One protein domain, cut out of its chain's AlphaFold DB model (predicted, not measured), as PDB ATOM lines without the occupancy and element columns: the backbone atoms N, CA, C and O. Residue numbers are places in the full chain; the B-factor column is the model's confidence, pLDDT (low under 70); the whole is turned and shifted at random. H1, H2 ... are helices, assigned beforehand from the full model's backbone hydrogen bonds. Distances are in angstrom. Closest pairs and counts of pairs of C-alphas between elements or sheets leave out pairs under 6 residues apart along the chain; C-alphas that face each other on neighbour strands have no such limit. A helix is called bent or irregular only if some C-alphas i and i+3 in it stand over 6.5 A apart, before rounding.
ATOM      1  N   ALA A  13      36.300   6.734 -24.525       42.97
ATOM      2  CA  ALA A  13      36.180   5.600 -23.626       42.97
ATOM      3  C   ALA A  13      34.810   5.500 -22.995       42.97
ATOM      4  O   ALA A  13      34.221   4.427 -22.958       42.97
ATOM      5  N   LEU A  14      34.254   6.625 -22.580       44.06
ATOM      6  CA  LEU A  14      33.048   6.676 -21.781       44.06
ATOM      7  C   LEU A  14      31.757   6.415 -22.560       44.06
ATOM      8  O   LEU A  14      30.816   5.862 -21.985       44.06
ATOM      9  N   CYS A  15      31.710   6.731 -23.852       44.88
ATOM     10  CA  CYS A  15      30.466   6.679 -24.621       44.88
ATOM     11  C   CYS A  15      30.218   5.289 -25.221       44.88
ATOM     12  O   CYS A  15      29.116   4.750 -25.110       44.88
ATOM     13  N   CYS A  16      31.270   4.620 -25.704       43.03
ATOM     14  CA  CYS A  16      31.206   3.198 -26.068       43.03
ATOM     15  C   CYS A  16      31.110   2.284 -24.829       43.03
ATOM     16  O   CYS A  16      30.521   1.200 -24.888       43.03
ATOM     17  N   ILE A  17      31.629   2.730 -23.676       45.66
ATOM     18  CA  ILE A  17      31.383   2.082 -22.383       45.66
ATOM     19  C   ILE A  17      29.894   2.117 -22.021       45.66
ATOM     20  O   ILE A  17      29.426   1.149 -21.438       45.66
ATOM     21  N   ASP A  43      29.061  19.498  -6.198       75.56
ATOM     22  CA  ASP A  43      29.304  20.319  -7.372       75.56
ATOM     23  C   ASP A  43      29.676  19.412  -8.557       75.56
ATOM     24  O   ASP A  43      30.684  18.697  -8.532       75.56
ATOM     25  N   LYS A  44      28.820  19.424  -9.588       76.25
ATOM     26  CA  LYS A  44      28.983  18.632 -10.812       76.25
ATOM     27  C   LYS A  44      30.334  18.913 -11.468       76.25
ATOM     28  O   LYS A  44      30.986  17.965 -11.898       76.25
ATOM     29  N   MET A  45      30.756  20.176 -11.497       78.25
ATOM     30  CA  MET A  45      32.009  20.594 -12.126       78.25
ATOM     31  C   MET A  45      33.199  20.007 -11.382       78.25
ATOM     32  O   MET A  45      34.012  19.309 -11.978       78.25
ATOM     33  N   LYS A  46      33.211  20.136 -10.053       82.38
ATOM     34  CA  LYS A  46      34.255  19.550  -9.204       82.38
ATOM     35  C   LYS A  46      34.357  18.028  -9.350       82.38
ATOM     36  O   LYS A  46      35.447  17.465  -9.312       82.38
ATOM     37  N   CYS A  47      33.231  17.332  -9.518       84.69
ATOM     38  CA  CYS A  47      33.233  15.890  -9.767       84.69
ATOM     39  C   CYS A  47      33.871  15.519 -11.114       84.69
ATOM     40  O   CYS A  47      34.612  14.537 -11.184       84.69
ATOM     41  N   VAL A  48      33.584  16.293 -12.163       82.12
ATOM     42  CA  VAL A  48      34.152  16.110 -13.507       82.12
ATOM     43  C   VAL A  48      35.648  16.446 -13.511       82.12
ATOM     44  O   VAL A  48      36.448  15.657 -14.005       82.12
ATOM     45  N   GLU A  49      36.052  17.541 -12.869       80.19
ATOM     46  CA  GLU A  49      37.460  17.923 -12.702       80.19
ATOM     47  C   GLU A  49      38.258  16.858 -11.942       80.19
ATOM     48  O   GLU A  49      39.315  16.436 -12.403       80.19
ATOM     49  N   ASN A  50      37.734  16.350 -10.821       82.94
ATOM     50  CA  ASN A  50      38.381  15.277 -10.058       82.94
ATOM     51  C   ASN A  50      38.530  13.985 -10.871       82.94
ATOM     52  O   ASN A  50      39.508  13.254 -10.705       82.94
ATOM     53  N   PHE A  51      37.554  13.689 -11.733       85.19
ATOM     54  CA  PHE A  51      37.629  12.556 -12.647       85.19
ATOM     55  C   PHE A  51      38.775  12.730 -13.648       85.19
ATOM     56  O   PHE A  51      39.613  11.833 -13.750       85.19
ATOM     57  N   PHE A  52      38.866  13.884 -14.314       79.31
ATOM     58  CA  PHE A  52      39.974  14.166 -15.228       79.31
ATOM     59  C   PHE A  52      41.321  14.160 -14.509       79.31
ATOM     60  O   PHE A  52      42.238  13.474 -14.949       79.31
ATOM     61  N   HIS A  53      41.404  14.810 -13.347       82.75
ATOM     62  CA  HIS A  53      42.601  14.801 -12.513       82.75
ATOM     63  C   HIS A  53      43.027  13.376 -12.133       82.75
ATOM     64  O   HIS A  53      44.212  13.057 -12.124       82.75
ATOM     65  N   CYS A  54      42.086  12.476 -11.829       85.50
ATOM     66  CA  CYS A  54      42.424  11.080 -11.544       85.50
ATOM     67  C   CYS A  54      43.167  10.423 -12.711       85.50
ATOM     68  O   CYS A  54      44.169   9.742 -12.486       85.50
ATOM     69  N   LEU A  55      42.706  10.652 -13.936       79.88
ATOM     70  CA  LEU A  55      43.252  10.008 -15.127       79.88
ATOM     71  C   LEU A  55      44.621  10.569 -15.510       79.88
ATOM     72  O   LEU A  55      45.462   9.852 -16.043       79.88
ATOM     73  N   THR A  56      44.857  11.833 -15.182       75.25
ATOM     74  CA  THR A  56      46.083  12.562 -15.523       75.25
ATOM     75  C   THR A  56      47.104  12.576 -14.389       75.25
ATOM     76  O   THR A  56      48.251  12.957 -14.589       75.25
ATOM     77  N   SER A  57      46.725  12.143 -13.185       78.88
ATOM     78  CA  SER A  57      47.604  12.164 -12.007       78.88
ATOM     79  C   SER A  57      48.713  11.104 -12.004       78.88
ATOM     80  O   SER A  57      49.581  11.140 -11.135       78.88
ATOM     81  N   SER A  58      48.694  10.137 -12.927       80.44
ATOM     82  CA  SER A  58      49.665   9.039 -12.963       80.44
ATOM     83  C   SER A  58      50.323   8.917 -14.326       80.44
ATOM     84  O   SER A  58      49.630   8.630 -15.301       80.44
ATOM     85  N   ASN A  59      51.660   8.994 -14.361       78.06
ATOM     86  CA  ASN A  59      52.464   8.736 -15.563       78.06
ATOM     87  C   ASN A  59      52.128   7.392 -16.213       78.06
ATOM     88  O   ASN A  59      52.078   7.298 -17.428       78.06
ATOM     89  N   ARG A  60      51.812   6.368 -15.413       83.88
ATOM     90  CA  ARG A  60      51.424   5.051 -15.929       83.88
ATOM     91  C   ARG A  60      50.086   5.086 -16.665       83.88
ATOM     92  O   ARG A  60      49.918   4.396 -17.666       83.88
ATOM     93  N   THR A  61      49.102   5.808 -16.127       81.31
ATOM     94  CA  THR A  61      47.797   5.954 -16.785       81.31
ATOM     95  C   THR A  61      47.985   6.725 -18.077       81.31
ATOM     96  O   THR A  61      47.633   6.227 -19.132       81.31
ATOM     97  N   ILE A  62      48.658   7.862 -17.990       80.00
ATOM     98  CA  ILE A  62      49.162   8.663 -19.101       80.00
ATOM     99  C   ILE A  62      49.770   7.761 -20.197       80.00
ATOM    100  O   ILE A  62      49.167   7.648 -21.264       80.00
ATOM    101  N   GLU A  63      50.853   7.023 -19.925       81.88
ATOM    102  CA  GLU A  63      51.560   6.136 -20.874       81.88
ATOM    103  C   GLU A  63      50.632   5.144 -21.577       81.88
ATOM    104  O   GLU A  63      50.669   5.024 -22.801       81.88
ATOM    105  N   ARG A  64      49.734   4.497 -20.827       84.69
ATOM    106  CA  ARG A  64      48.755   3.554 -21.389       84.69
ATOM    107  C   ARG A  64      47.799   4.193 -22.372       84.69
ATOM    108  O   ARG A  64      47.406   3.548 -23.341       84.69
ATOM    109  N   PHE A  65      47.382   5.421 -22.092       84.62
ATOM    110  CA  PHE A  65      46.557   6.159 -23.024       84.62
ATOM    111  C   PHE A  65      47.384   6.402 -24.302       84.62
ATOM    112  O   PHE A  65      46.936   5.978 -25.360       84.62
ATOM    113  N   MET A  66      48.619   6.928 -24.244       84.25
ATOM    114  CA  MET A  66      49.421   7.153 -25.474       84.25
ATOM    115  C   MET A  66      49.694   5.878 -26.274       84.25
ATOM    116  O   MET A  66      49.643   5.893 -27.503       84.25
ATOM    117  N   GLU A  67      49.950   4.762 -25.599       89.62
ATOM    118  CA  GLU A  67      50.064   3.462 -26.262       89.62
ATOM    119  C   GLU A  67      48.754   3.053 -26.949       89.62
ATOM    120  O   GLU A  67      48.782   2.519 -28.061       89.62
ATOM    121  N   ALA A  68      47.606   3.310 -26.311       88.38
ATOM    122  CA  ALA A  68      46.297   3.052 -26.897       88.38
ATOM    123  C   ALA A  68      46.064   3.891 -28.157       88.38
ATOM    124  O   ALA A  68      45.628   3.325 -29.155       88.38
ATOM    125  N   ASP A  69      46.401   5.180 -28.147       88.25
ATOM    126  CA  ASP A  69      46.296   6.044 -29.328       88.25
ATOM    127  C   ASP A  69      47.110   5.522 -30.500       88.25
ATOM    128  O   ASP A  69      46.562   5.313 -31.579       88.25
ATOM    129  N   LYS A  70      48.408   5.263 -30.295       90.94
ATOM    130  CA  LYS A  70      49.290   4.762 -31.361       90.94
ATOM    131  C   LYS A  70      48.749   3.462 -31.945       90.94
ATOM    132  O   LYS A  70      48.597   3.309 -33.159       90.94
ATOM    133  N   LYS A  71      48.370   2.533 -31.062       94.25
ATOM    134  CA  LYS A  71      47.788   1.244 -31.445       94.25
ATOM    135  C   LYS A  71      46.478   1.411 -32.216       94.25
ATOM    136  O   LYS A  71      46.231   0.671 -33.166       94.25
ATOM    137  N   CYS A  72      45.626   2.337 -31.796       92.44
ATOM    138  CA  CYS A  72      44.314   2.542 -32.393       92.44
ATOM    139  C   CYS A  72      44.369   3.339 -33.689       92.44
ATOM    140  O   CYS A  72      43.620   3.006 -34.603       92.44
ATOM    141  N   CYS A  73      45.301   4.283 -33.816       93.38
ATOM    142  CA  CYS A  73      45.665   4.901 -35.084       93.38
ATOM    143  C   CYS A  73      46.030   3.810 -36.095       93.38
ATOM    144  O   CYS A  73      45.333   3.657 -37.095       93.38
ATOM    145  N   ALA A  74      47.003   2.948 -35.767       96.00
ATOM    146  CA  ALA A  74      47.461   1.896 -36.676       96.00
ATOM    147  C   ALA A  74      46.343   0.903 -37.039       96.00
ATOM    148  O   ALA A  74      46.232   0.455 -38.179       96.00
ATOM    149  N   LYS A  75      45.471   0.575 -36.076       95.50
ATOM    150  CA  LYS A  75      44.345  -0.346 -36.285       95.50
ATOM    151  C   LYS A  75      43.257   0.217 -37.208       95.50
ATOM    152  O   LYS A  75      42.518  -0.566 -37.796       95.50
ATOM    153  N   THR A  76      43.144   1.539 -37.311       92.12
ATOM    154  CA  THR A  76      42.043   2.225 -38.009       92.12
ATOM    155  C   THR A  76      42.504   2.956 -39.269       92.12
ATOM    156  O   THR A  76      41.739   3.712 -39.856       92.12
ATOM    157  N   LEU A  77      43.732   2.710 -39.743       92.44
ATOM    158  CA  LEU A  77      44.297   3.321 -40.958       92.44
ATOM    159  C   LEU A  77      43.451   3.089 -42.216       92.44
ATOM    160  O   LEU A  77      43.345   3.972 -43.059       92.44
ATOM    161  N   ASN A  78      42.832   1.912 -42.327       91.12
ATOM    162  CA  ASN A  78      42.064   1.518 -43.511       91.12
ATOM    163  C   ASN A  78      40.608   2.001 -43.491       91.12
ATOM    164  O   ASN A  78      39.884   1.785 -44.461       91.12
ATOM    165  N   ASP A  79      40.163   2.626 -42.400       88.81
ATOM    166  CA  ASP A  79      38.806   3.156 -42.313       88.81
ATOM    167  C   ASP A  79      38.652   4.368 -43.241       88.81
ATOM    168  O   ASP A  79      39.618   5.096 -43.476       88.81
ATOM    169  N   SER A  80      37.454   4.632 -43.767       86.62
ATOM    170  CA  SER A  80      37.222   5.863 -44.533       86.62
ATOM    171  C   SER A  80      37.332   7.094 -43.629       86.62
ATOM    172  O   SER A  80      37.107   7.008 -42.422       86.62
ATOM    173  N   SER A  81      37.675   8.254 -44.196       80.06
ATOM    174  CA  SER A  81      37.800   9.495 -43.417       80.06
ATOM    175  C   SER A  81      36.519   9.825 -42.643       80.06
ATOM    176  O   SER A  81      36.596  10.163 -41.467       80.06
ATOM    177  N   ASP A  82      35.349   9.595 -43.249       81.19
ATOM    178  CA  ASP A  82      34.041   9.883 -42.643       81.19
ATOM    179  C   ASP A  82      33.754   9.091 -41.358       81.19
ATOM    180  O   ASP A  82      32.953   9.532 -40.532       81.19
ATOM    181  N   ILE A  83      34.371   7.915 -41.185       80.56
ATOM    182  CA  ILE A  83      34.130   7.036 -40.028       80.56
ATOM    183  C   ILE A  83      35.342   6.921 -39.106       80.56
ATOM    184  O   ILE A  83      35.200   6.433 -37.985       80.56
ATOM    185  N   TRP A  84      36.519   7.359 -39.560       84.81
ATOM    186  CA  TRP A  84      37.778   7.180 -38.843       84.81
ATOM    187  C   TRP A  84      37.741   7.798 -37.451       84.81
ATOM    188  O   TRP A  84      38.164   7.160 -36.488       84.81
ATOM    189  N   PHE A  85      37.163   8.997 -37.318       83.69
ATOM    190  CA  PHE A  85      37.017   9.626 -36.009       83.69
ATOM    191  C   PHE A  85      36.212   8.739 -35.053       83.69
ATOM    192  O   PHE A  85      36.563   8.661 -33.889       83.69
ATOM    193  N   VAL A  86      35.185   8.010 -35.501       80.44
ATOM    194  CA  VAL A  86      34.401   7.123 -34.623       80.44
ATOM    195  C   VAL A  86      35.195   5.871 -34.260       80.44
ATOM    196  O   VAL A  86      35.244   5.469 -33.095       80.44
ATOM    197  N   THR A  87      35.808   5.224 -35.249       83.69
ATOM    198  CA  THR A  87      36.468   3.927 -35.061       83.69
ATOM    199  C   THR A  87      37.773   4.041 -34.274       83.69
ATOM    200  O   THR A  87      38.015   3.214 -33.385       83.69
ATOM    201  N   PHE A  88      38.582   5.076 -34.534       88.88
ATOM    202  CA  PHE A  88      39.810   5.391 -33.791       88.88
ATOM    203  C   PHE A  88      39.509   5.503 -32.300       88.88
ATOM    204  O   PHE A  88      40.032   4.775 -31.452       88.88
ATOM    205  N   HIS A  89      38.562   6.368 -32.005       82.88
ATOM    206  CA  HIS A  89      38.157   6.708 -30.671       82.88
ATOM    207  C   HIS A  89      37.453   5.542 -29.953       82.88
ATOM    208  O   HIS A  89      37.730   5.273 -28.781       82.88
ATOM    209  N   MET A  90      36.612   4.758 -30.641       80.12
ATOM    210  CA  MET A  90      36.048   3.514 -30.094       80.12
ATOM    211  C   MET A  90      37.138   2.474 -29.778       80.12
ATOM    212  O   MET A  90      37.032   1.721 -28.805       80.12
ATOM    213  N   CYS A  91      38.214   2.421 -30.561       86.38
ATOM    214  CA  CYS A  91      39.353   1.569 -30.237       86.38
ATOM    215  C   CYS A  91      40.061   2.052 -28.964       86.38
ATOM    216  O   CYS A  91      40.271   1.249 -28.045       86.38
ATOM    217  N   VAL A  92      40.375   3.350 -28.881       84.50
ATOM    218  CA  VAL A  92      41.010   3.977 -27.708       84.50
ATOM    219  C   VAL A  92      40.196   3.679 -26.454       84.50
ATOM    220  O   VAL A  92      40.722   3.260 -25.418       84.50
ATOM    221  N   SER A  93      38.879   3.797 -26.598       77.81
ATOM    222  CA  SER A  93      37.895   3.525 -25.566       77.81
ATOM    223  C   SER A  93      38.023   2.157 -24.937       77.81
ATOM    224  O   SER A  93      38.010   1.989 -23.715       77.81
ATOM    225  N   TRP A  94      38.127   1.158 -25.803       78.31
ATOM    226  CA  TRP A  94      38.237  -0.224 -25.397       78.31
ATOM    227  C   TRP A  94      39.525  -0.455 -24.606       78.31
ATOM    228  O   TRP A  94      39.488  -1.077 -23.538       78.31
ATOM    229  N   GLN A  95      40.650   0.076 -25.105       84.38
ATOM    230  CA  GLN A  95      41.964  -0.098 -24.478       84.38
ATOM    231  C   GLN A  95      42.037   0.555 -23.088       84.38
ATOM    232  O   GLN A  95      42.638  -0.016 -22.180       84.38
ATOM    233  N   THR A  96      41.389   1.706 -22.900       80.25
ATOM    234  CA  THR A  96      41.520   2.532 -21.684       80.25
ATOM    235  C   THR A  96      40.354   2.382 -20.700       80.25
ATOM    236  O   THR A  96      40.360   2.939 -19.599       80.25
ATOM    237  N   SER A  97      39.357   1.561 -21.047       80.25
ATOM    238  CA  SER A  97      38.119   1.393 -20.275       80.25
ATOM    239  C   SER A  97      38.318   1.040 -18.799       80.25
ATOM    240  O   SER A  97      37.521   1.448 -17.949       80.25
ATOM    241  N   ARG A  98      39.376   0.295 -18.462       81.88
ATOM    242  CA  ARG A  98      39.689  -0.081 -17.074       81.88
ATOM    243  C   ARG A  98      40.115   1.122 -16.239       81.88
ATOM    244  O   ARG A  98      39.602   1.286 -15.133       81.88
ATOM    245  N   ASP A  99      41.004   1.956 -16.768       82.81
ATOM    246  CA  ASP A  99      41.495   3.158 -16.089       82.81
ATOM    247  C   ASP A  99      40.361   4.184 -15.921       82.81
ATOM    248  O   ASP A  99      40.158   4.739 -14.839       82.81
ATOM    249  N   VAL A 100      39.518   4.322 -16.947       81.62
ATOM    250  CA  VAL A 100      38.311   5.161 -16.909       81.62
ATOM    251  C   VAL A 100      37.317   4.700 -15.847       81.62
ATOM    252  O   VAL A 100      36.870   5.499 -15.019       81.62
ATOM    253  N   ARG A 101      36.995   3.399 -15.810       80.25
ATOM    254  CA  ARG A 101      36.122   2.836 -14.767       80.25
ATOM    255  C   ARG A 101      36.722   3.067 -13.383       80.25
ATOM    256  O   ARG A 101      35.999   3.499 -12.487       80.25
ATOM    257  N   TYR A 102      38.020   2.816 -13.211       86.12
ATOM    258  CA  TYR A 102      38.716   3.047 -11.946       86.12
ATOM    259  C   TYR A 102      38.564   4.496 -11.470       86.12
ATOM    260  O   TYR A 102      38.164   4.711 -10.326       86.12
ATOM    261  N   CYS A 103      38.782   5.481 -12.343       82.88
ATOM    262  CA  CYS A 103      38.643   6.884 -11.965       82.88
ATOM    263  C   CYS A 103      37.199   7.297 -11.672       82.88
ATOM    264  O   CYS A 103      36.967   8.016 -10.702       82.88
ATOM    265  N   ILE A 104      36.212   6.761 -12.398       81.81
ATOM    266  CA  ILE A 104      34.795   6.936 -12.040       81.81
ATOM    267  C   ILE A 104      34.510   6.401 -10.628       81.81
ATOM    268  O   ILE A 104      33.795   7.041  -9.854       81.81
ATOM    269  N   PHE A 105      35.041   5.224 -10.278       80.94
ATOM    270  CA  PHE A 105      34.854   4.645  -8.945       80.94
ATOM    271  C   PHE A 105      35.583   5.444  -7.859       80.94
ATOM    272  O   PHE A 105      35.014   5.663  -6.788       80.94
ATOM    273  N   LYS A 106      36.808   5.904  -8.137       83.62
ATOM    274  CA  LYS A 106      37.637   6.676  -7.203       83.62
ATOM    275  C   LYS A 106      37.024   8.035  -6.860       83.62
ATOM    276  O   LYS A 106      37.148   8.465  -5.718       83.62
ATOM    277  N   SER A 107      36.305   8.662  -7.794       79.38
ATOM    278  CA  SER A 107      35.572   9.910  -7.534       79.38
ATOM    279  C   SER A 107      34.443   9.757  -6.503       79.38
ATOM    280  O   SER A 107      33.913  10.753  -6.016       79.38
ATOM    281  N   GLY A 108      34.075   8.528  -6.135       80.25
ATOM    282  CA  GLY A 108      33.061   8.263  -5.126       80.25
ATOM    283  C   GLY A 108      31.639   8.255  -5.683       80.25
ATOM    284  O   GLY A 108      31.344   8.684  -6.799       80.25
ATOM    285  N   CYS A 109      30.727   7.716  -4.878       72.31
ATOM    286  CA  CYS A 109      29.399   7.311  -5.329       72.31
ATOM    287  C   CYS A 109      28.507   8.474  -5.816       72.31
ATOM    288  O   CYS A 109      27.825   8.328  -6.829       72.31
ATOM    289  N   GLY A 110      28.544   9.628  -5.136       72.31
ATOM    290  CA  GLY A 110      27.799  10.829  -5.539       72.31
ATOM    291  C   GLY A 110      28.353  11.470  -6.816       72.31
ATOM    292  O   GLY A 110      27.597  11.789  -7.734       72.31
ATOM    293  N   CYS A 111      29.681  11.572  -6.933       82.56
ATOM    294  CA  CYS A 111      30.310  12.107  -8.140       82.56
ATOM    295  C   CYS A 111      30.160  11.190  -9.348       82.56
ATOM    296  O   CYS A 111      29.993  11.695 -10.452       82.56
ATOM    297  N   ARG A 112      30.144   9.863  -9.168       82.00
ATOM    298  CA  ARG A 112      29.917   8.917 -10.269       82.00
ATOM    299  C   ARG A 112      28.653   9.249 -11.061       82.00
ATOM    300  O   ARG A 112      28.697   9.228 -12.285       82.00
ATOM    301  N   TYR A 113      27.550   9.573 -10.385       78.38
ATOM    302  CA  TYR A 113      26.313   9.960 -11.070       78.38
ATOM    303  C   TYR A 113      26.483  11.268 -11.847       78.38
ATOM    304  O   TYR A 113      26.129  11.326 -13.017       78.38
ATOM    305  N   ARG A 114      27.084  12.289 -11.228       81.56
ATOM    306  CA  ARG A 114      27.312  13.599 -11.858       81.56
ATOM    307  C   ARG A 114      28.242  13.534 -13.067       81.56
ATOM    308  O   ARG A 114      27.999  14.234 -14.044       81.56
ATOM    309  N   ILE A 115      29.261  12.679 -13.009       80.94
ATOM    310  CA  ILE A 115      30.190  12.413 -14.111       80.94
ATOM    311  C   ILE A 115      29.441  11.752 -15.277       80.94
ATOM    312  O   ILE A 115      29.534  12.214 -16.408       80.94
ATOM    313  N   LEU A 116      28.645  10.712 -15.007       76.62
ATOM    314  CA  LEU A 116      27.861  10.036 -16.049       76.62
ATOM    315  C   LEU A 116      26.769  10.944 -16.635       76.62
ATOM    316  O   LEU A 116      26.561  10.948 -17.841       76.62
ATOM    317  N   GLU A 117      26.104  11.744 -15.800       78.50
ATOM    318  CA  GLU A 117      25.121  12.749 -16.223       78.50
ATOM    319  C   GLU A 117      25.767  13.861 -17.065       78.50
ATOM    320  O   GLU A 117      25.157  14.350 -18.013       78.50
ATOM    321  N   TYR A 118      26.993  14.279 -16.730       78.75
ATOM    322  CA  TYR A 118      27.776  15.197 -17.555       78.75
ATOM    323  C   TYR A 118      28.009  14.603 -18.943       78.75
ATOM    324  O   TYR A 118      27.520  15.178 -19.908       78.75
ATOM    325  N   PHE A 119      28.623  13.420 -19.026       75.19
ATOM    326  CA  PHE A 119      28.927  12.791 -20.313       75.19
ATOM    327  C   PHE A 119      27.685  12.461 -21.135       75.19
ATOM    328  O   PHE A 119      27.689  12.673 -22.338       75.19
ATOM    329  N   GLY A 120      26.601  12.011 -20.499       71.25
ATOM    330  CA  GLY A 120      25.340  11.765 -21.197       71.25
ATOM    331  C   GLY A 120      24.728  13.037 -21.789       71.25
ATOM    332  O   GLY A 120      24.160  12.985 -22.875       71.25
ATOM    333  N   LYS A 121      24.858  14.182 -21.103       78.19
ATOM    334  CA  LYS A 121      24.339  15.468 -21.592       78.19
ATOM    335  C   LYS A 121      25.202  16.047 -22.714       78.19
ATOM    336  O   LYS A 121      24.646  16.576 -23.666       78.19
ATOM    337  N   THR A 122      26.524  15.969 -22.588       75.44
ATOM    338  CA  THR A 122      27.468  16.604 -23.523       75.44
ATOM    339  C   THR A 122      27.880  15.689 -24.672       75.44
ATOM    340  O   THR A 122      28.761  16.048 -25.440       75.44
ATOM    341  N   PHE A 123      27.299  14.490 -24.783       73.75
ATOM    342  CA  PHE A 123      27.714  13.509 -25.783       73.75
ATOM    343  C   PHE A 123      27.583  14.001 -27.236       73.75
ATOM    344  O   PHE A 123      28.544  13.829 -27.984       73.75
ATOM    345  N   PRO A 124      26.464  14.624 -27.660       74.12
ATOM    346  CA  PRO A 124      26.341  15.116 -29.033       74.12
ATOM    347  C   PRO A 124      27.360  16.217 -29.349       74.12
ATOM    348  O   PRO A 124      28.015  16.160 -30.387       74.12
ATOM    349  N   ASP A 125      27.534  17.163 -28.423       79.81
ATOM    350  CA  ASP A 125      28.499  18.262 -28.550       79.81
ATOM    351  C   ASP A 125      29.932  17.719 -28.642       79.81
ATOM    352  O   ASP A 125      30.742  18.158 -29.456       79.81
ATOM    353  N   TYR A 126      30.219  16.691 -27.842       75.00
ATOM    354  CA  TYR A 126      31.502  16.010 -27.826       75.00
ATOM    355  C   TYR A 126      31.796  15.290 -29.149       75.00
ATOM    356  O   TYR A 126      32.877  15.462 -29.698       75.00
ATOM    357  N   LEU A 127      30.838  14.542 -29.707       77.25
ATOM    358  CA  LEU A 127      31.032  13.868 -30.999       77.25
ATOM    359  C   LEU A 127      31.372  14.850 -32.124       77.25
ATOM    360  O   LEU A 127      32.235  14.556 -32.952       77.25
ATOM    361  N   GLN A 128      30.702  16.005 -32.156       82.50
ATOM    362  CA  GLN A 128      30.997  17.031 -33.152       82.50
ATOM    363  C   GLN A 128      32.387  17.634 -32.926       82.50
ATOM    364  O   GLN A 128      33.160  17.741 -33.873       82.50
ATOM    365  N   PHE A 129      32.733  17.949 -31.672       85.06
ATOM    366  CA  PHE A 129      34.066  18.429 -31.305       85.06
ATOM    367  C   PHE A 129      35.170  17.471 -31.778       85.06
ATOM    368  O   PHE A 129      36.182  17.912 -32.322       85.06
ATOM    369  N   GLU A 130      34.984  16.164 -31.590       80.25
ATOM    370  CA  GLU A 130      35.966  15.158 -31.996       80.25
ATOM    371  C   GLU A 130      36.110  15.020 -33.495       80.25
ATOM    372  O   GLU A 130      37.226  14.858 -33.989       80.25
ATOM    373  N   LYS A 131      34.986  15.065 -34.209       84.69
ATOM    374  CA  LYS A 131      35.003  15.052 -35.662       84.69
ATOM    375  C   LYS A 131      35.806  16.243 -36.180       84.69
ATOM    376  O   LYS A 131      36.773  16.046 -36.907       84.69
ATOM    377  N   ASP A 132      35.470  17.447 -35.720       87.06
ATOM    378  CA  ASP A 132      36.146  18.681 -36.129       87.06
ATOM    379  C   ASP A 132      37.644  18.652 -35.791       87.06
ATOM    380  O   ASP A 132      38.473  19.132 -36.559       87.06
ATOM    381  N   MET A 133      38.011  18.078 -34.643       87.88
ATOM    382  CA  MET A 133      39.407  17.891 -34.257       87.88
ATOM    383  C   MET A 133      40.131  16.897 -35.177       87.88
ATOM    384  O   MET A 133      41.243  17.179 -35.615       87.88
ATOM    385  N   MET A 134      39.540  15.733 -35.452       85.31
ATOM    386  CA  MET A 134      40.166  14.706 -36.294       85.31
ATOM    387  C   MET A 134      40.296  15.170 -37.746       85.31
ATOM    388  O   MET A 134      41.314  14.891 -38.377       85.31
ATOM    389  N   ASP A 135      39.327  15.943 -38.239       87.25
ATOM    390  CA  ASP A 135      39.352  16.551 -39.574       87.25
ATOM    391  C   ASP A 135      40.486  17.592 -39.726       87.25
ATOM    392  O   ASP A 135      40.918  17.871 -40.843       87.25
ATOM    393  N   ARG A 136      41.026  18.136 -38.619       86.88
ATOM    394  CA  ARG A 136      42.206  19.029 -38.625       86.88
ATOM    395  C   ARG A 136      43.544  18.288 -38.745       86.88
ATOM    396  O   ARG A 136      44.575  18.934 -38.925       86.88
ATOM    397  N   ILE A 137      43.569  16.961 -38.619       85.56
ATOM    398  CA  ILE A 137      44.802  16.167 -38.729       85.56
ATOM    399  C   ILE A 137      45.046  15.856 -40.207       85.56
ATOM    400  O   ILE A 137      44.612  14.826 -40.721       85.56
ATOM    401  N   ASP A 138      45.750  16.765 -40.883       80.62
ATOM    402  CA  ASP A 138      46.081  16.667 -42.307       80.62
ATOM    403  C   ASP A 138      47.611  16.721 -42.537       80.62
ATOM    404  O   ASP A 138      48.268  17.655 -42.064       80.62
ATOM    405  N   PRO A 139      48.213  15.746 -43.247       84.25
ATOM    406  CA  PRO A 139      47.592  14.518 -43.733       84.25
ATOM    407  C   PRO A 139      47.268  13.544 -42.598       84.25
ATOM    408  O   PRO A 139      48.044  13.362 -41.660       84.25
ATOM    409  N   ARG A 140      46.136  12.848 -42.739       88.00
ATOM    410  CA  ARG A 140      45.832  11.665 -41.929       88.00
ATOM    411  C   ARG A 140      46.947  10.620 -42.099       88.00
ATOM    412  O   ARG A 140      47.363  10.400 -43.243       88.00
ATOM    413  N   PRO A 141      47.365   9.926 -41.021       91.00
ATOM    414  CA  PRO A 141      48.290   8.803 -41.123       91.00
ATOM    415  C   PRO A 141      47.804   7.750 -42.126       91.00
ATOM    416  O   PRO A 141      46.644   7.331 -42.104       91.00
ATOM    417  N   LYS A 142      48.701   7.325 -43.011       91.38
ATOM    418  CA  LYS A 142      48.492   6.330 -44.069       91.38
ATOM    419  C   LYS A 142      49.198   5.015 -43.767       91.38
ATOM    420  O   LYS A 142      48.823   3.990 -44.334       91.38
ATOM    421  N   THR A 143      50.204   5.027 -42.893       93.31
ATOM    422  CA  THR A 143      50.948   3.823 -42.506       93.31
ATOM    423  C   THR A 143      51.041   3.670 -40.990       93.31
ATOM    424  O   THR A 143      50.781   4.601 -40.227       93.31
ATOM    425  N   ALA A 144      51.380   2.462 -40.528       92.75
ATOM    426  CA  ALA A 144      51.490   2.174 -39.098       92.75
ATOM    427  C   ALA A 144      52.679   2.903 -38.458       92.75
ATOM    428  O   ALA A 144      52.631   3.236 -37.276       92.75
ATOM    429  N   GLU A 145      53.721   3.175 -39.239       93.56
ATOM    430  CA  GLU A 145      54.904   3.924 -38.824       93.56
ATOM    431  C   GLU A 145      54.574   5.398 -38.555       93.56
ATOM    432  O   GLU A 145      55.169   5.997 -37.667       93.56
ATOM    433  N   GLU A 146      53.590   5.961 -39.262       92.94
ATOM    434  CA  GLU A 146      53.105   7.331 -39.037       92.94
ATOM    435  C   GLU A 146      52.238   7.450 -37.767       92.94
ATOM    436  O   GLU A 146      52.004   8.551 -37.276       92.94
ATOM    437  N   CYS A 147      51.793   6.331 -37.181       92.38
ATOM    438  CA  CYS A 147      51.046   6.277 -35.919       92.38
ATOM    439  C   CYS A 147      51.968   6.267 -34.685       92.38
ATOM    440  O   CYS A 147      51.821   5.446 -33.775       92.38
ATOM    441  N   ASP A 148      52.935   7.179 -34.657       88.56
ATOM    442  CA  ASP A 148      53.969   7.276 -33.629       88.56
ATOM    443  C   ASP A 148      53.835   8.564 -32.784       88.56
ATOM    444  O   ASP A 148      52.742   9.094 -32.568       88.56
ATOM    445  N   ASP A 149      54.943   9.060 -32.227       83.88
ATOM    446  CA  ASP A 149      54.950  10.308 -31.457       83.88
ATOM    447  C   ASP A 149      54.647  11.559 -32.296       83.88
ATOM    448  O   ASP A 149      54.340  12.607 -31.711       83.88
ATOM    449  N   SER A 150      54.761  11.482 -33.627       86.38
ATOM    450  CA  SER A 150      54.382  12.556 -34.547       86.38
ATOM    451  C   SER A 150      52.861  12.660 -34.659       86.38
ATOM    452  O   SER A 150      52.325  13.750 -34.455       86.38
ATOM    453  N   PHE A 151      52.156  11.533 -34.823       88.12
ATOM    454  CA  PHE A 151      50.694  11.492 -34.765       88.12
ATOM    455  C   PHE A 151      50.179  12.047 -33.438       88.12
ATOM    456  O   PHE A 151      49.341  12.942 -33.445       88.12
ATOM    457  N   LEU A 152      50.734  11.604 -32.303       85.44
ATOM    458  CA  LEU A 152      50.340  12.127 -30.989       85.44
ATOM    459  C   LEU A 152      50.543  13.641 -30.871       85.44
ATOM    460  O   LEU A 152      49.772  14.331 -30.212       85.44
ATOM    461  N   GLN A 153      51.577  14.187 -31.505       85.12
ATOM    462  CA  GLN A 153      51.804  15.627 -31.498       85.12
ATOM    463  C   GLN A 153      50.769  16.371 -32.348       85.12
ATOM    464  O   GLN A 153      50.220  17.370 -31.881       85.12
ATOM    465  N   SER A 154      50.470  15.881 -33.553       85.38
ATOM    466  CA  SER A 154      49.438  16.454 -34.427       85.38
ATOM    467  C   SER A 154      48.054  16.374 -33.792       85.38
ATOM    468  O   SER A 154      47.352  17.379 -33.721       85.38
ATOM    469  N   TYR A 155      47.712  15.210 -33.241       85.62
ATOM    470  CA  TYR A 155      46.490  14.971 -32.487       85.62
ATOM    471  C   TYR A 155      46.390  15.973 -31.317       85.62
ATOM    472  O   TYR A 155      45.374  16.649 -31.147       85.62
ATOM    473  N   GLY A 156      47.478  16.166 -30.560       83.12
ATOM    474  CA  GLY A 156      47.548  17.109 -29.434       83.12
ATOM    475  C   GLY A 156      47.328  18.558 -29.811       83.12
ATOM    476  O   GLY A 156      46.622  19.290 -29.113       83.12
ATOM    477  N   ASN A 157      47.929  18.964 -30.923       84.25
ATOM    478  CA  ASN A 157      47.773  20.302 -31.465       84.25
ATOM    479  C   ASN A 157      46.335  20.533 -31.933       84.25
ATOM    480  O   ASN A 157      45.744  21.540 -31.543       84.25
ATOM    481  N   ALA A 158      45.751  19.582 -32.667       87.25
ATOM    482  CA  ALA A 158      44.369  19.662 -33.127       87.25
ATOM    483  C   ALA A 158      43.389  19.803 -31.953       87.25
ATOM    484  O   ALA A 158      42.543  20.697 -31.961       87.25
ATOM    485  N   PHE A 159      43.554  19.000 -30.895       84.81
ATOM    486  CA  PHE A 159      42.734  19.113 -29.684       84.81
ATOM    487  C   PHE A 159      42.877  20.493 -29.024       84.81
ATOM    488  O   PHE A 159      41.890  21.126 -28.640       84.81
ATOM    489  N   LYS A 160      44.117  20.985 -28.890       82.81
ATOM    490  CA  LYS A 160      44.407  22.283 -28.262       82.81
ATOM    491  C   LYS A 160      43.800  23.442 -29.045       82.81
ATOM    492  O   LYS A 160      43.289  24.374 -28.428       82.81
ATOM    493  N   GLU A 161      43.885  23.408 -30.368       85.50
ATOM    494  CA  GLU A 161      43.264  24.405 -31.242       85.50
ATOM    495  C   GLU A 161      41.744  24.346 -31.149       85.50
ATOM    496  O   GLU A 161      41.118  25.371 -30.885       85.50
ATOM    497  N   GLN A 162      41.161  23.147 -31.209       85.25
ATOM    498  CA  GLN A 162      39.720  22.985 -31.057       85.25
ATOM    499  C   GLN A 162      39.234  23.515 -29.697       85.25
ATOM    500  O   GLN A 162      38.228  24.209 -29.635       85.25
ATOM    501  N   CYS A 163      39.981  23.316 -28.605       84.12
ATOM    502  CA  CYS A 163      39.655  23.900 -27.296       84.12
ATOM    503  C   CYS A 163      39.870  25.424 -27.175       84.12
ATOM    504  O   CYS A 163      39.412  26.023 -26.198       84.12
ATOM    505  N   LYS A 164      40.602  26.067 -28.094       83.62
ATOM    506  CA  LYS A 164      40.689  27.539 -28.158       83.62
ATOM    507  C   LYS A 164      39.491  28.128 -28.892       83.62
ATOM    508  O   LYS A 164      38.977  29.153 -28.455       83.62
ATOM    509  N   ASP A 165      39.079  27.464 -29.966       82.00
ATOM    510  CA  ASP A 165      38.019  27.930 -30.860       82.00
ATOM    511  C   ASP A 165      36.624  27.483 -30.395       82.00
ATOM    512  O   ASP A 165      35.616  28.041 -30.824       82.00
ATOM    513  N   ASN A 166      36.546  26.486 -29.505       75.81
ATOM    514  CA  ASN A 166      35.287  25.957 -29.005       75.81
ATOM    515  C   ASN A 166      34.513  27.007 -28.195       75.81
ATOM    516  O   ASN A 166      34.924  27.420 -27.110       75.81
ATOM    517  N   THR A 167      33.341  27.380 -28.702       74.88
ATOM    518  CA  THR A 167      32.403  28.280 -28.023       74.88
ATOM    519  C   THR A 167      31.406  27.547 -27.123       74.88
ATOM    520  O   THR A 167      30.648  28.202 -26.402       74.88
ATOM    521  N   ASP A 168      31.366  26.208 -27.162       79.38
ATOM    522  CA  ASP A 168      30.463  25.431 -26.317       79.38
ATOM    523  C   ASP A 168      30.988  25.317 -24.881       79.38
ATOM    524  O   ASP A 168      31.859  24.504 -24.557       79.38
ATOM    525  N   LYS A 169      30.368  26.102 -23.998       78.06
ATOM    526  CA  LYS A 169      30.668  26.139 -22.564       78.06
ATOM    527  C   LYS A 169      30.404  24.815 -21.848       78.06
ATOM    528  O   LYS A 169      30.921  24.607 -20.751       78.06
ATOM    529  N   ASN A 170      29.604  23.912 -22.421       75.31
ATOM    530  CA  ASN A 170      29.409  22.589 -21.832       75.31
ATOM    531  C   ASN A 170      30.695  21.753 -21.872       75.31
ATOM    532  O   ASN A 170      30.849  20.879 -21.021       75.31
ATOM    533  N   LEU A 171      31.613  22.037 -22.803       76.56
ATOM    534  CA  LEU A 171      32.902  21.355 -22.947       76.56
ATOM    535  C   LEU A 171      34.050  22.071 -22.208       76.56
ATOM    536  O   LEU A 171      35.157  21.534 -22.128       76.56
ATOM    537  N   ASP A 172      33.798  23.232 -21.592       78.38
ATOM    538  CA  ASP A 172      34.786  23.973 -20.795       78.38
ATOM    539  C   ASP A 172      35.494  23.125 -19.726       78.38
ATOM    540  O   ASP A 172      36.714  23.236 -19.629       78.38
ATOM    541  N   PRO A 173      34.831  22.263 -18.922       72.94
ATOM    542  CA  PRO A 173      35.557  21.461 -17.937       72.94
ATOM    543  C   PRO A 173      36.578  20.513 -18.578       72.94
ATOM    544  O   PRO A 173      37.664  20.331 -18.036       72.94
ATOM    545  N   MET A 174      36.268  19.954 -19.750       73.75
ATOM    546  CA  MET A 174      37.210  19.148 -20.532       73.75
ATOM    547  C   MET A 174      38.368  20.009 -21.062       73.75
ATOM    548  O   MET A 174      39.534  19.654 -20.883       73.75
ATOM    549  N   CYS A 175      38.066  21.156 -21.674       77.50
ATOM    550  CA  CYS A 175      39.088  22.045 -22.231       77.50
ATOM    551  C   CYS A 175      39.942  22.749 -21.162       77.50
ATOM    552  O   CYS A 175      41.106  23.063 -21.392       77.50
ATOM    553  N   ASN A 176      39.416  22.979 -19.962       73.44
ATOM    554  CA  ASN A 176      40.178  23.538 -18.848       73.44
ATOM    555  C   ASN A 176      41.050  22.476 -18.183       73.44
ATOM    556  O   ASN A 176      42.209  22.754 -17.870       73.44
ATOM    557  N   ALA A 177      40.533  21.251 -18.034       64.25
ATOM    558  CA  ALA A 177      41.335  20.122 -17.579       64.25
ATOM    559  C   ALA A 177      42.518  19.856 -18.517       64.25
ATOM    560  O   ALA A 177      43.561  19.418 -18.050       64.25
ATOM    561  N   SER A 178      42.398  20.169 -19.809       56.88
ATOM    562  CA  SER A 178      43.498  20.028 -20.762       56.88
ATOM    563  C   SER A 178      44.515  21.186 -20.693       56.88
ATOM    564  O   SER A 178      45.718  20.945 -20.776       56.88
ATOM    565  N   ARG A 179      44.079  22.436 -20.443       51.62
ATOM    566  CA  ARG A 179      44.941  23.644 -20.369       51.62
ATOM    567  C   ARG A 179      46.054  23.588 -19.317       51.62
ATOM    568  O   ARG A 179      47.122  24.143 -19.565       51.62
ATOM    569  N   VAL A 180      45.834  22.922 -18.181       39.81
ATOM    570  CA  VAL A 180      46.826  22.790 -17.088       39.81
ATOM    571  C   VAL A 180      48.088  22.023 -17.523       39.81
ATOM    572  O   VAL A 180      49.130  22.149 -16.889       39.81
ATOM    573  N   TYR A 181      48.030  21.274 -18.624       38.34
ATOM    574  CA  TYR A 181      49.081  20.332 -19.029       38.34
ATOM    575  C   TYR A 181      49.821  20.725 -20.319       38.34
ATOM    576  O   TYR A 181      50.660  19.966 -20.799       38.34
TER     577      TYR A 181
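AT A GLANCE: This is residues 13 to 17 and 43 to 181 of the 183 residues of the protein "Putative secreted protein" of Centruroides hentzi (UniProt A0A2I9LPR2). Two sharply bent helices, H5 and H4, bow along one side of a body of crossed helices, with H4b packed on H5a. H2 crosses H5a and has H7 side by side with it, while H6 bridges from H5b to the helical hairpin of H3 and H4a; short H1 packs on H4a. The printed part has 144 residues with seven named helices, H1 to H7 along the chain, and no named strand: all helix, compact, radius of gyration of the C-alphas 14.9 A, spans 44 by 32 by 26 A.

IN THESE COORDINATES: By hydrogen bonds H5, residues 109 to 135, was assigned as one helix, but it is bent: C-alphas 121 and 124 are 7.7 A apart, between arms H5a, 109 to 121, and H5b, 124 to 135. H4, residues 81 to 106, likewise assigned as one, is bent with C-alphas 95 and 98 7.7 A apart; its arms are H4a, 81 to 95, 21.6 A long, and H4b, 98 to 106. H3, residues 59 to 75, spans 24.0 A and H6, 149 to 165, 24.4 A. H2 is residues 44 to 56, H7 169 to 179. H1, residues 13 to 17, begins at (36.180, 5.600, -23.626); C-alpha 179 is at (44.941, 23.644, -20.369). H4a and H7 are irregular: C-alphas 82 and 85 are 7.3 A apart, 170 and 173 7.4 A.

HOW THE PARTS SIT: H5a touches H2, about perpendicular at 85 degrees, closest C-alphas Cys 111 and Cys 47, 5.0 A. H5b touches H6, closest Met 133 and Ala 158, 5.4 A. H3 and H4a touch as a hairpin, closest Ala 68 and Val 92, 5.4 A. Every O i to N i+4 pair is within hydrogen-bond range in H1, H2, H3, H4b, H5b and H6, against 8 of 11 in H4a, 7 of 9 in H5a and 5 of 7 in H7.

THE WHOLE: Residues 18 to 42 are not printed; C-alphas 17 and 43 are 23.7 A apart. The link from H5 to H6 is long. Residues 13 to 17 and 177 to 181 have pLDDT under 70.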